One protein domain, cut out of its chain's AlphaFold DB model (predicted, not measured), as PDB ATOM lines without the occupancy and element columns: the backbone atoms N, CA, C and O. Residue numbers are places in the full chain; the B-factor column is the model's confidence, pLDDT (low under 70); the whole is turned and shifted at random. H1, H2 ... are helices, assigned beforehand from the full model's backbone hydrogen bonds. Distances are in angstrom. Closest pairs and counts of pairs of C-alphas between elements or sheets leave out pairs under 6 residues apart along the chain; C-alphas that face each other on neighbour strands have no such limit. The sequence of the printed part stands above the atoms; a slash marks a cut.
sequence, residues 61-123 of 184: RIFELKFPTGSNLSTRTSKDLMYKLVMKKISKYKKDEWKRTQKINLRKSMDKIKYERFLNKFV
ATOM      1  N   ARG A  61      38.837  -6.300 -19.155       95.81
ATOM      2  CA  ARG A  61      39.996  -6.309 -18.242       95.81
ATOM      3  C   ARG A  61      41.127  -7.201 -18.750       95.81
ATOM      4  O   ARG A  61      42.291  -6.967 -18.437       95.81
ATOM      5  N   ILE A  62      40.842  -8.171 -19.626       95.38
ATOM      6  CA  ILE A  62      41.884  -9.014 -20.229       95.38
ATOM      7  C   ILE A  62      42.922  -8.210 -21.032       95.38
ATOM      8  O   ILE A  62      44.076  -8.624 -21.177       95.38
ATOM      9  N   PHE A  63      42.548  -7.036 -21.548       94.00
ATOM     10  CA  PHE A  63      43.478  -6.170 -22.268       94.00
ATOM     11  C   PHE A  63      44.519  -5.525 -21.342       94.00
ATOM     12  O   PHE A  63      45.638  -5.258 -21.793       94.00
ATOM     13  N   GLU A  64      44.187  -5.357 -20.063       93.44
ATOM     14  CA  GLU A  64      45.011  -4.708 -19.038       93.44
ATOM     15  C   GLU A  64      46.058  -5.662 -18.438       93.44
ATOM     16  O   GLU A  64      47.073  -5.205 -17.914       93.44
ATOM     17  N   LEU A  65      45.878  -6.982 -18.588       90.56
ATOM     18  CA  LEU A  65      46.802  -7.996 -18.065       90.56
ATOM     19  C   LEU A  65      48.214  -7.825 -18.632       90.56
ATOM     20  O   LEU A  65      48.425  -7.953 -19.839       90.56
ATOM     21  N   LYS A  66      49.204  -7.572 -17.780       88.19
ATOM     22  CA  LYS A  66      50.614  -7.519 -18.185       88.19
ATOM     23  C   LYS A  66      51.266  -8.874 -17.938       88.19
ATOM     24  O   LYS A  66      51.015  -9.509 -16.920       88.19
ATOM     25  N   PHE A  67      52.111  -9.295 -18.872       84.38
ATOM     26  CA  PHE A  67      52.853 -10.547 -18.779       84.38
ATOM     27  C   PHE A  67      54.346 -10.261 -18.940       84.38
ATOM     28  O   PHE A  67      54.691  -9.399 -19.755       84.38
ATOM     29  N   PRO A  68      55.229 -10.968 -18.214       83.31
ATOM     30  CA  PRO A  68      56.664 -10.868 -18.438       83.31
ATOM     31  C   PRO A  68      57.025 -11.202 -19.890       83.31
ATOM     32  O   PRO A  68      56.449 -12.116 -20.495       83.31
ATOM     33  N   THR A  69      57.989 -10.480 -20.454       79.00
ATOM     34  CA  THR A  69      58.494 -10.738 -21.807       79.00
ATOM     35  C   THR A  69      58.992 -12.180 -21.924       79.00
ATOM     36  O   THR A  69      59.655 -12.687 -21.026       79.00
ATOM     37  N   GLY A  70      58.643 -12.866 -23.016       76.31
ATOM     38  CA  GLY A  70      59.045 -14.257 -23.246       76.31
ATOM     39  C   GLY A  70      58.241 -15.308 -22.469       76.31
ATOM     40  O   GLY A  70      58.505 -16.497 -22.632       76.31
ATOM     41  N   SER A  71      57.221 -14.927 -21.686       78.12
ATOM     42  CA  SER A  71      56.375 -15.897 -20.956       78.12
ATOM     43  C   SER A  71      55.710 -16.929 -21.874       78.12
ATOM     44  O   SER A  71      55.497 -18.065 -21.478       78.12
ATOM     45  N   ASN A  72      55.417 -16.569 -23.121       71.38
ATOM     46  CA  ASN A  72      54.857 -17.474 -24.125       71.38
ATOM     47  C   ASN A  72      55.855 -18.519 -24.664       71.38
ATOM     48  O   ASN A  72      55.428 -19.447 -25.343       71.38
ATOM     49  N   LEU A  73      57.155 -18.338 -24.414       73.44
ATOM     50  CA  LEU A  73      58.242 -19.221 -24.857       73.44
ATOM     51  C   LEU A  73      58.909 -19.957 -23.684       73.44
ATOM     52  O   LEU A  73      59.671 -20.896 -23.892       73.44
ATOM     53  N   SER A  74      58.635 -19.532 -22.449       78.19
ATOM     54  CA  SER A  74      59.204 -20.127 -21.244       78.19
ATOM     55  C   SER A  74      58.494 -21.428 -20.875       78.19
ATOM     56  O   SER A  74      57.276 -21.469 -20.709       78.19
ATOM     57  N   THR A  75      59.273 -22.485 -20.648       76.81
ATOM     58  CA  THR A  75      58.785 -23.771 -20.119       76.81
ATOM     59  C   THR A  75      58.397 -23.703 -18.639       76.81
ATOM     60  O   THR A  75      57.773 -24.626 -18.126       76.81
ATOM     61  N   ARG A  76      58.748 -22.609 -17.947       81.62
ATOM     62  CA  ARG A  76      58.427 -22.368 -16.529       81.62
ATOM     63  C   ARG A  76      57.092 -21.649 -16.331       81.62
ATOM     64  O   ARG A  76      56.657 -21.471 -15.196       81.62
ATOM     65  N   THR A  77      56.454 -21.204 -17.410       84.75
ATOM     66  CA  THR A  77      55.164 -20.511 -17.352       84.75
ATOM     67  C   THR A  77      54.074 -21.476 -16.897       84.75
ATOM     68  O   THR A  77      53.910 -22.556 -17.466       84.75
ATOM     69  N   SER A  78      53.310 -21.093 -15.871       87.06
ATOM     70  CA  SER A  78      52.215 -21.924 -15.370       87.06
ATOM     71  C   SER A  78      51.129 -22.117 -16.436       87.06
ATOM     72  O   SER A  78      50.929 -21.269 -17.309       87.06
ATOM     73  N   LYS A  79      50.388 -23.230 -16.354       83.50
ATOM     74  CA  LYS A  79      49.277 -23.517 -17.280       83.50
ATOM     75  C   LYS A  79      48.210 -22.417 -17.264       83.50
ATOM     76  O   LYS A  79      47.749 -22.020 -18.328       83.50
ATOM     77  N   ASP A  80      47.884 -21.888 -16.084       86.31
ATOM     78  CA  ASP A  80      46.966 -20.751 -15.915       86.31
ATOM     79  C   ASP A  80      47.472 -19.498 -16.647       86.31
ATOM     80  O   ASP A  80      46.745 -18.869 -17.418       86.31
ATOM     81  N   LEU A  81      48.759 -19.170 -16.492       86.94
ATOM     82  CA  LEU A  81      49.344 -18.008 -17.152       86.94
ATOM     83  C   LEU A  81      49.391 -18.184 -18.676       86.94
ATOM     84  O   LEU A  81      49.088 -17.248 -19.419       86.94
ATOM     85  N   MET A  82      49.703 -19.395 -19.150       85.62
ATOM     86  CA  MET A  82      49.628 -19.753 -20.570       85.62
ATOM     87  C   MET A  82      48.208 -19.620 -21.119       85.62
ATOM     88  O   MET A  82      48.023 -19.091 -22.216       85.62
ATOM     89  N   TYR A  83      47.203 -20.049 -20.359       87.81
ATOM     90  CA  TYR A  83      45.806 -19.915 -20.749       87.81
ATOM     91  C   TYR A  83      45.400 -18.441 -20.871       87.81
ATOM     92  O   TYR A  83      44.914 -18.026 -21.923       87.81
ATOM     93  N   LYS A  84      45.724 -17.603 -19.879       91.00
ATOM     94  CA  LYS A  84      45.482 -16.148 -19.932       91.00
ATOM     95  C   LYS A  84      46.199 -15.468 -21.101       91.00
ATOM     96  O   LYS A  84      45.635 -14.568 -21.726       91.00
ATOM     97  N   LEU A  85      47.413 -15.904 -21.442       90.12
ATOM     98  CA  LEU A  85      48.146 -15.436 -22.626       90.12
ATOM     99  C   LEU A  85      47.411 -15.780 -23.930       90.12
ATOM    100  O   LEU A  85      47.267 -14.921 -24.806       90.12
ATOM    101  N   VAL A  86      46.926 -17.020 -24.054       89.25
ATOM    102  CA  VAL A  86      46.123 -17.472 -25.199       89.25
ATOM    103  C   VAL A  86      44.829 -16.668 -25.287       89.25
ATOM    104  O   VAL A  86      44.544 -16.094 -26.340       89.25
ATOM    105  N   MET A  87      44.101 -16.544 -24.179       94.25
ATOM    106  CA  MET A  87      42.857 -15.786 -24.114       94.25
ATOM    107  C   MET A  87      43.075 -14.321 -24.479       94.25
ATOM    108  O   MET A  87      42.365 -13.812 -25.341       94.25
ATOM    109  N   LYS A  88      44.127 -13.658 -23.975       93.81
ATOM    110  CA  LYS A  88      44.453 -12.275 -24.369       93.81
ATOM    111  C   LYS A  88      44.700 -12.142 -25.873       93.81
ATOM    112  O   LYS A  88      44.294 -11.148 -26.485       93.81
ATOM    113  N   LYS A  89      45.355 -13.132 -26.486       91.25
ATOM    114  CA  LYS A  89      45.610 -13.151 -27.931       91.25
ATOM    115  C   LYS A  89      44.315 -13.317 -28.731       91.25
ATOM    116  O   LYS A  89      44.106 -12.568 -29.683       91.25
ATOM    117  N   ILE A  90      43.423 -14.214 -28.309       93.50
ATOM    118  CA  ILE A  90      42.085 -14.373 -28.900       93.50
ATOM    119  C   ILE A  90      41.283 -13.073 -28.760       93.50
ATOM    120  O   ILE A  90      40.701 -12.606 -29.740       93.50
ATOM    121  N   SER A  91      41.321 -12.422 -27.594       95.12
ATOM    122  CA  SER A  91      40.629 -11.148 -27.367       95.12
ATOM    123  C   SER A  91      41.088 -10.057 -28.314       95.12
ATOM    124  O   SER A  91      40.279  -9.269 -28.807       95.12
ATOM    125  N   LYS A  92      42.399 -10.001 -28.581       93.44
ATOM    126  CA  LYS A  92      42.961  -9.067 -29.554       93.44
ATOM    127  C   LYS A  92      42.388  -9.336 -30.945       93.44
ATOM    128  O   LYS A  92      41.908  -8.397 -31.569       93.44
ATOM    129  N   TYR A  93      42.342 -10.597 -31.381       91.31
ATOM    130  CA  TYR A  93      41.736 -10.958 -32.666       91.31
ATOM    131  C   TYR A  93      40.253 -10.593 -32.743       91.31
ATOM    132  O   TYR A  93      39.832  -9.992 -33.728       91.31
ATOM    133  N   LYS A  94      39.476 -10.868 -31.692       93.88
ATOM    134  CA  LYS A  94      38.059 -10.486 -31.611       93.88
ATOM    135  C   LYS A  94      37.848  -8.986 -31.748       93.88
ATOM    136  O   LYS A  94      37.008  -8.543 -32.529       93.88
ATOM    137  N   LYS A  95      38.650  -8.204 -31.030       94.31
ATOM    138  CA  LYS A  95      38.621  -6.742 -31.082       94.31
ATOM    139  C   LYS A  95      39.018  -6.195 -32.454       94.31
ATOM    140  O   LYS A  95      38.335  -5.315 -32.975       94.31
ATOM    141  N   ASP A  96      40.107  -6.695 -33.029       91.62
ATOM    142  CA  ASP A  96      40.622  -6.222 -34.317       91.62
ATOM    143  C   ASP A  96      39.641  -6.562 -35.454       91.62
ATOM    144  O   ASP A  96      39.341  -5.710 -36.294       91.62
ATOM    145  N   GLU A  97      39.046  -7.756 -35.416       89.81
ATOM    146  CA  GLU A  97      38.010  -8.190 -36.356       89.81
ATOM    147  C   GLU A  97      36.736  -7.341 -36.260       89.81
ATOM    148  O   GLU A  97      36.175  -6.931 -37.282       89.81
ATOM    149  N   TRP A  98      36.293  -7.022 -35.039       92.50
ATOM    150  CA  TRP A  98      35.152  -6.133 -34.829       92.50
ATOM    151  C   TRP A  98      35.426  -4.738 -35.399       92.50
ATOM    152  O   TRP A  98      34.609  -4.216 -36.159       92.50
ATOM    153  N   LYS A  99      36.600  -4.155 -35.114       92.69
ATOM    154  CA  LYS A  99      36.992  -2.840 -35.654       92.69
ATOM    155  C   LYS A  99      37.001  -2.833 -37.180       92.69
ATOM    156  O   LYS A  99      36.507  -1.877 -37.777       92.69
ATOM    157  N   ARG A 100      37.541  -3.891 -37.796       90.19
ATOM    158  CA  ARG A 100      37.599  -4.072 -39.253       90.19
ATOM    159  C   ARG A 100      36.199  -4.142 -39.857       90.19
ATOM    160  O   ARG A 100      35.886  -3.380 -40.768       90.19
ATOM    161  N   THR A 101      35.343  -5.002 -39.312       89.75
ATOM    162  CA  THR A 101      33.970  -5.222 -39.799       89.75
ATOM    163  C   THR A 101      33.104  -3.973 -39.637       89.75
ATOM    164  O   THR A 101      32.323  -3.632 -40.520       89.75
ATOM    165  N   GLN A 102      33.274  -3.252 -38.529       92.56
ATOM    166  CA  GLN A 102      32.524  -2.034 -38.228       92.56
ATOM    167  C   GLN A 102      33.143  -0.760 -38.831       92.56
ATOM    168  O   GLN A 102      32.580   0.315 -38.633       92.56
ATOM    169  N   LYS A 103      34.276  -0.871 -39.548       93.50
ATOM    170  CA  LYS A 103      35.018   0.235 -40.188       93.50
ATOM    171  C   LYS A 103      35.301   1.413 -39.241       93.50
ATOM    172  O   LYS A 103      35.160   2.575 -39.609       93.50
ATOM    173  N   ILE A 104      35.693   1.101 -38.008       93.62
ATOM    174  CA  ILE A 104      35.820   2.072 -36.912       93.62
ATOM    175  C   ILE A 104      37.035   2.974 -37.109       93.62
ATOM    176  O   ILE A 104      38.172   2.493 -37.138       93.62
ATOM    177  N   ASN A 105      36.811   4.287 -37.133       92.06
ATOM    178  CA  ASN A 105      37.862   5.292 -37.117       92.06
ATOM    179  C   ASN A 105      37.862   6.045 -35.781       92.06
ATOM    180  O   ASN A 105      37.112   6.993 -35.577       92.06
ATOM    181  N   LEU A 106      38.787   5.683 -34.888       91.50
ATOM    182  CA  LEU A 106      38.891   6.269 -33.544       91.50
ATOM    183  C   LEU A 106      39.252   7.766 -33.522       91.50
ATOM    184  O   LEU A 106      39.287   8.357 -32.448       91.50
ATOM    185  N   ARG A 107      39.503   8.407 -34.672       92.56
ATOM    186  CA  ARG A 107      39.599   9.873 -34.758       92.56
ATOM    187  C   ARG A 107      38.222  10.547 -34.670       92.56
ATOM    188  O   ARG A 107      38.148  11.695 -34.249       92.56
ATOM    189  N   LYS A 108      37.135   9.843 -35.009       95.06
ATOM    190  CA  LYS A 108      35.756  10.351 -34.954       95.06
ATOM    191  C   LYS A 108      35.140  10.106 -33.574       95.06
ATOM    192  O   LYS A 108      35.212   8.999 -33.047       95.06
ATOM    193  N   SER A 109      34.491  11.118 -32.998       95.12
ATOM    194  CA  SER A 109      33.854  11.040 -31.671       95.12
ATOM    195  C   SER A 109      32.795   9.935 -31.582       95.12
ATOM    196  O   SER A 109      32.815   9.136 -30.648       95.12
ATOM    197  N   MET A 110      31.925   9.825 -32.589       95.19
ATOM    198  CA  MET A 110      30.885   8.790 -32.645       95.19
ATOM    199  C   MET A 110      31.463   7.370 -32.662       95.19
ATOM    200  O   MET A 110      30.957   6.481 -31.977       95.19
ATOM    201  N   ASP A 111      32.564   7.168 -33.382       95.38
ATOM    202  CA  ASP A 111      33.252   5.878 -33.445       95.38
ATOM    203  C   ASP A 111      33.941   5.536 -32.119       95.38
ATOM    204  O   ASP A 111      33.954   4.367 -31.732       95.38
ATOM    205  N   LYS A 112      34.449   6.535 -31.377       95.50
ATOM    206  CA  LYS A 112      34.948   6.334 -30.005       95.50
ATOM    207  C   LYS A 112      33.834   5.844 -29.080       95.50
ATOM    208  O   LYS A 112      34.022   4.851 -28.386       95.50
ATOM    209  N   ILE A 113      32.660   6.479 -29.118       96.44
ATOM    210  CA  ILE A 113      31.499   6.062 -28.311       96.44
ATOM    211  C   ILE A 113      31.074   4.636 -28.682       96.44
ATOM    212  O   ILE A 113      30.834   3.805 -27.806       96.44
ATOM    213  N   LYS A 114      31.005   4.325 -29.981       96.25
ATOM    214  CA  LYS A 114      30.665   2.982 -30.469       96.25
ATOM    215  C   LYS A 114      31.687   1.934 -30.015       96.25
ATOM    216  O   LYS A 114      31.296   0.836 -29.626       96.25
ATOM    217  N   TYR A 115      32.973   2.275 -30.038       96.00
ATOM    218  CA  TYR A 115      34.054   1.412 -29.569       96.00
ATOM    219  C   TYR A 115      33.993   1.167 -28.057       96.00
ATOM    220  O   TYR A 115      34.076   0.016 -27.640       96.00
ATOM    221  N   GLU A 116      33.753   2.194 -27.239       96.25
ATOM    222  CA  GLU A 116      33.579   2.010 -25.791       96.25
ATOM    223  C   GLU A 116      32.346   1.164 -25.460       96.25
ATOM    224  O   GLU A 116      32.418   0.264 -24.627       96.25
ATOM    225  N   ARG A 117      31.224   1.357 -26.170       96.12
ATOM    226  CA  ARG A 117      30.042   0.489 -26.021       96.12
ATOM    227  C   ARG A 117      30.354  -0.972 -26.338       96.12
ATOM    228  O   ARG A 117      29.838  -1.858 -25.662       96.12
ATOM    229  N   PHE A 118      31.182  -1.223 -27.351       95.25
ATOM    230  CA  PHE A 118      31.660  -2.568 -27.657       95.25
ATOM    231  C   PHE A 118      32.541  -3.124 -26.538       95.25
ATOM    232  O   PHE A 118      32.297  -4.241 -26.097       95.25
ATOM    233  N   LEU A 119      33.513  -2.351 -26.042       95.69
ATOM    234  CA  LEU A 119      34.379  -2.787 -24.944       95.69
ATOM    235  C   LEU A 119      33.590  -3.089 -23.665       95.69
ATOM    236  O   LEU A 119      33.898  -4.055 -22.977       95.69
ATOM    237  N   ASN A 120      32.545  -2.321 -23.367       95.06
ATOM    238  CA  ASN A 120      31.707  -2.544 -22.185       95.06
ATOM    239  C   ASN A 120      30.853  -3.814 -22.273       95.06
ATOM    240  O   ASN A 120      30.456  -4.348 -21.245       95.06
ATOM    241  N   LYS A 121      30.582  -4.307 -23.486       93.44
ATOM    242  CA  LYS A 121      29.891  -5.583 -23.733       93.44
ATOM    243  C   LYS A 121      30.853  -6.679 -24.192       93.44
ATOM    244  O   LYS A 121      30.422  -7.703 -24.717       93.44
ATOM    245  N   PHE A 122      32.157  -6.439 -24.082       95.62
ATOM    246  CA  PHE A 122      33.154  -7.367 -24.579       95.62
ATOM    247  C   PHE A 122      33.193  -8.597 -23.688       95.62
ATOM    248  O   PHE A 122      33.452  -8.482 -22.493       95.62
ATOM    249  N   VAL A 123      33.003  -9.758 -24.302       95.62
ATOM    250  CA  VAL A 123      33.167 -11.061 -23.664       95.62
ATOM    251  C   VAL A 123      33.884 -12.011 -24.607       95.62
ATOM    252  O   VAL A 123      33.746 -11.915 -25.833       95.62
TER     253      VAL A 123
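AT A GLANCE: This is residues 61 to 123 of the 184 residues of an uncharacterized protein of Caldisericum sp. CG2_30_36_11 (UniProt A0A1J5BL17). One long helix, H1, is the backbone of a loose rod, and the chain folds back toward its middle from both of its ends: the shorter helix H2 after its last residue, and the unnamed stretch of residues 61 to 78 before its first. The two ends of the printed part come back near each other, with the C-alphas of Arg 61 and Val 123 9.9 A apart. The printed part has 63 residues with two named helices, H1 then H2, and no named strand; the class is all helix. It is loose, with a radius of gyration of the C-alphas of 14.6 A, and spans 45 by 17 by 16 A.

IN THESE COORDINATES: Find C-alpha 79 at (49.277, -23.517, -17.280); from there H1, residues 79 to 101, runs 32.8 A to C-alpha 101 at (33.970, -5.222, -39.799). Look next at residues 109 to 120, which are H2, 16.7 A from first to last C-alpha and ending at C-alpha 120 at (31.707, -2.544, -22.185).

HOW THE PARTS SIT: Start from H1 and compare H2: they are close but not clearly touching, and their closest C-alphas, those of Lys 99 and Tyr 115, are 8.0 A apart. They run opposite ways at a shallow tilt of 33 degrees, only just short of steep. In H1 and H2 every O i to N i+4 pair is within hydrogen-bond range.

THE WHOLE: Look for the two C-alphas farthest apart at Thr 75 and Met 110, 44.7 A from each other. The link from H1 to H2, with 7 residues between them, is short. The printed part has no cut. Its mean pLDDT is 90.2, and no printed residue is under 70.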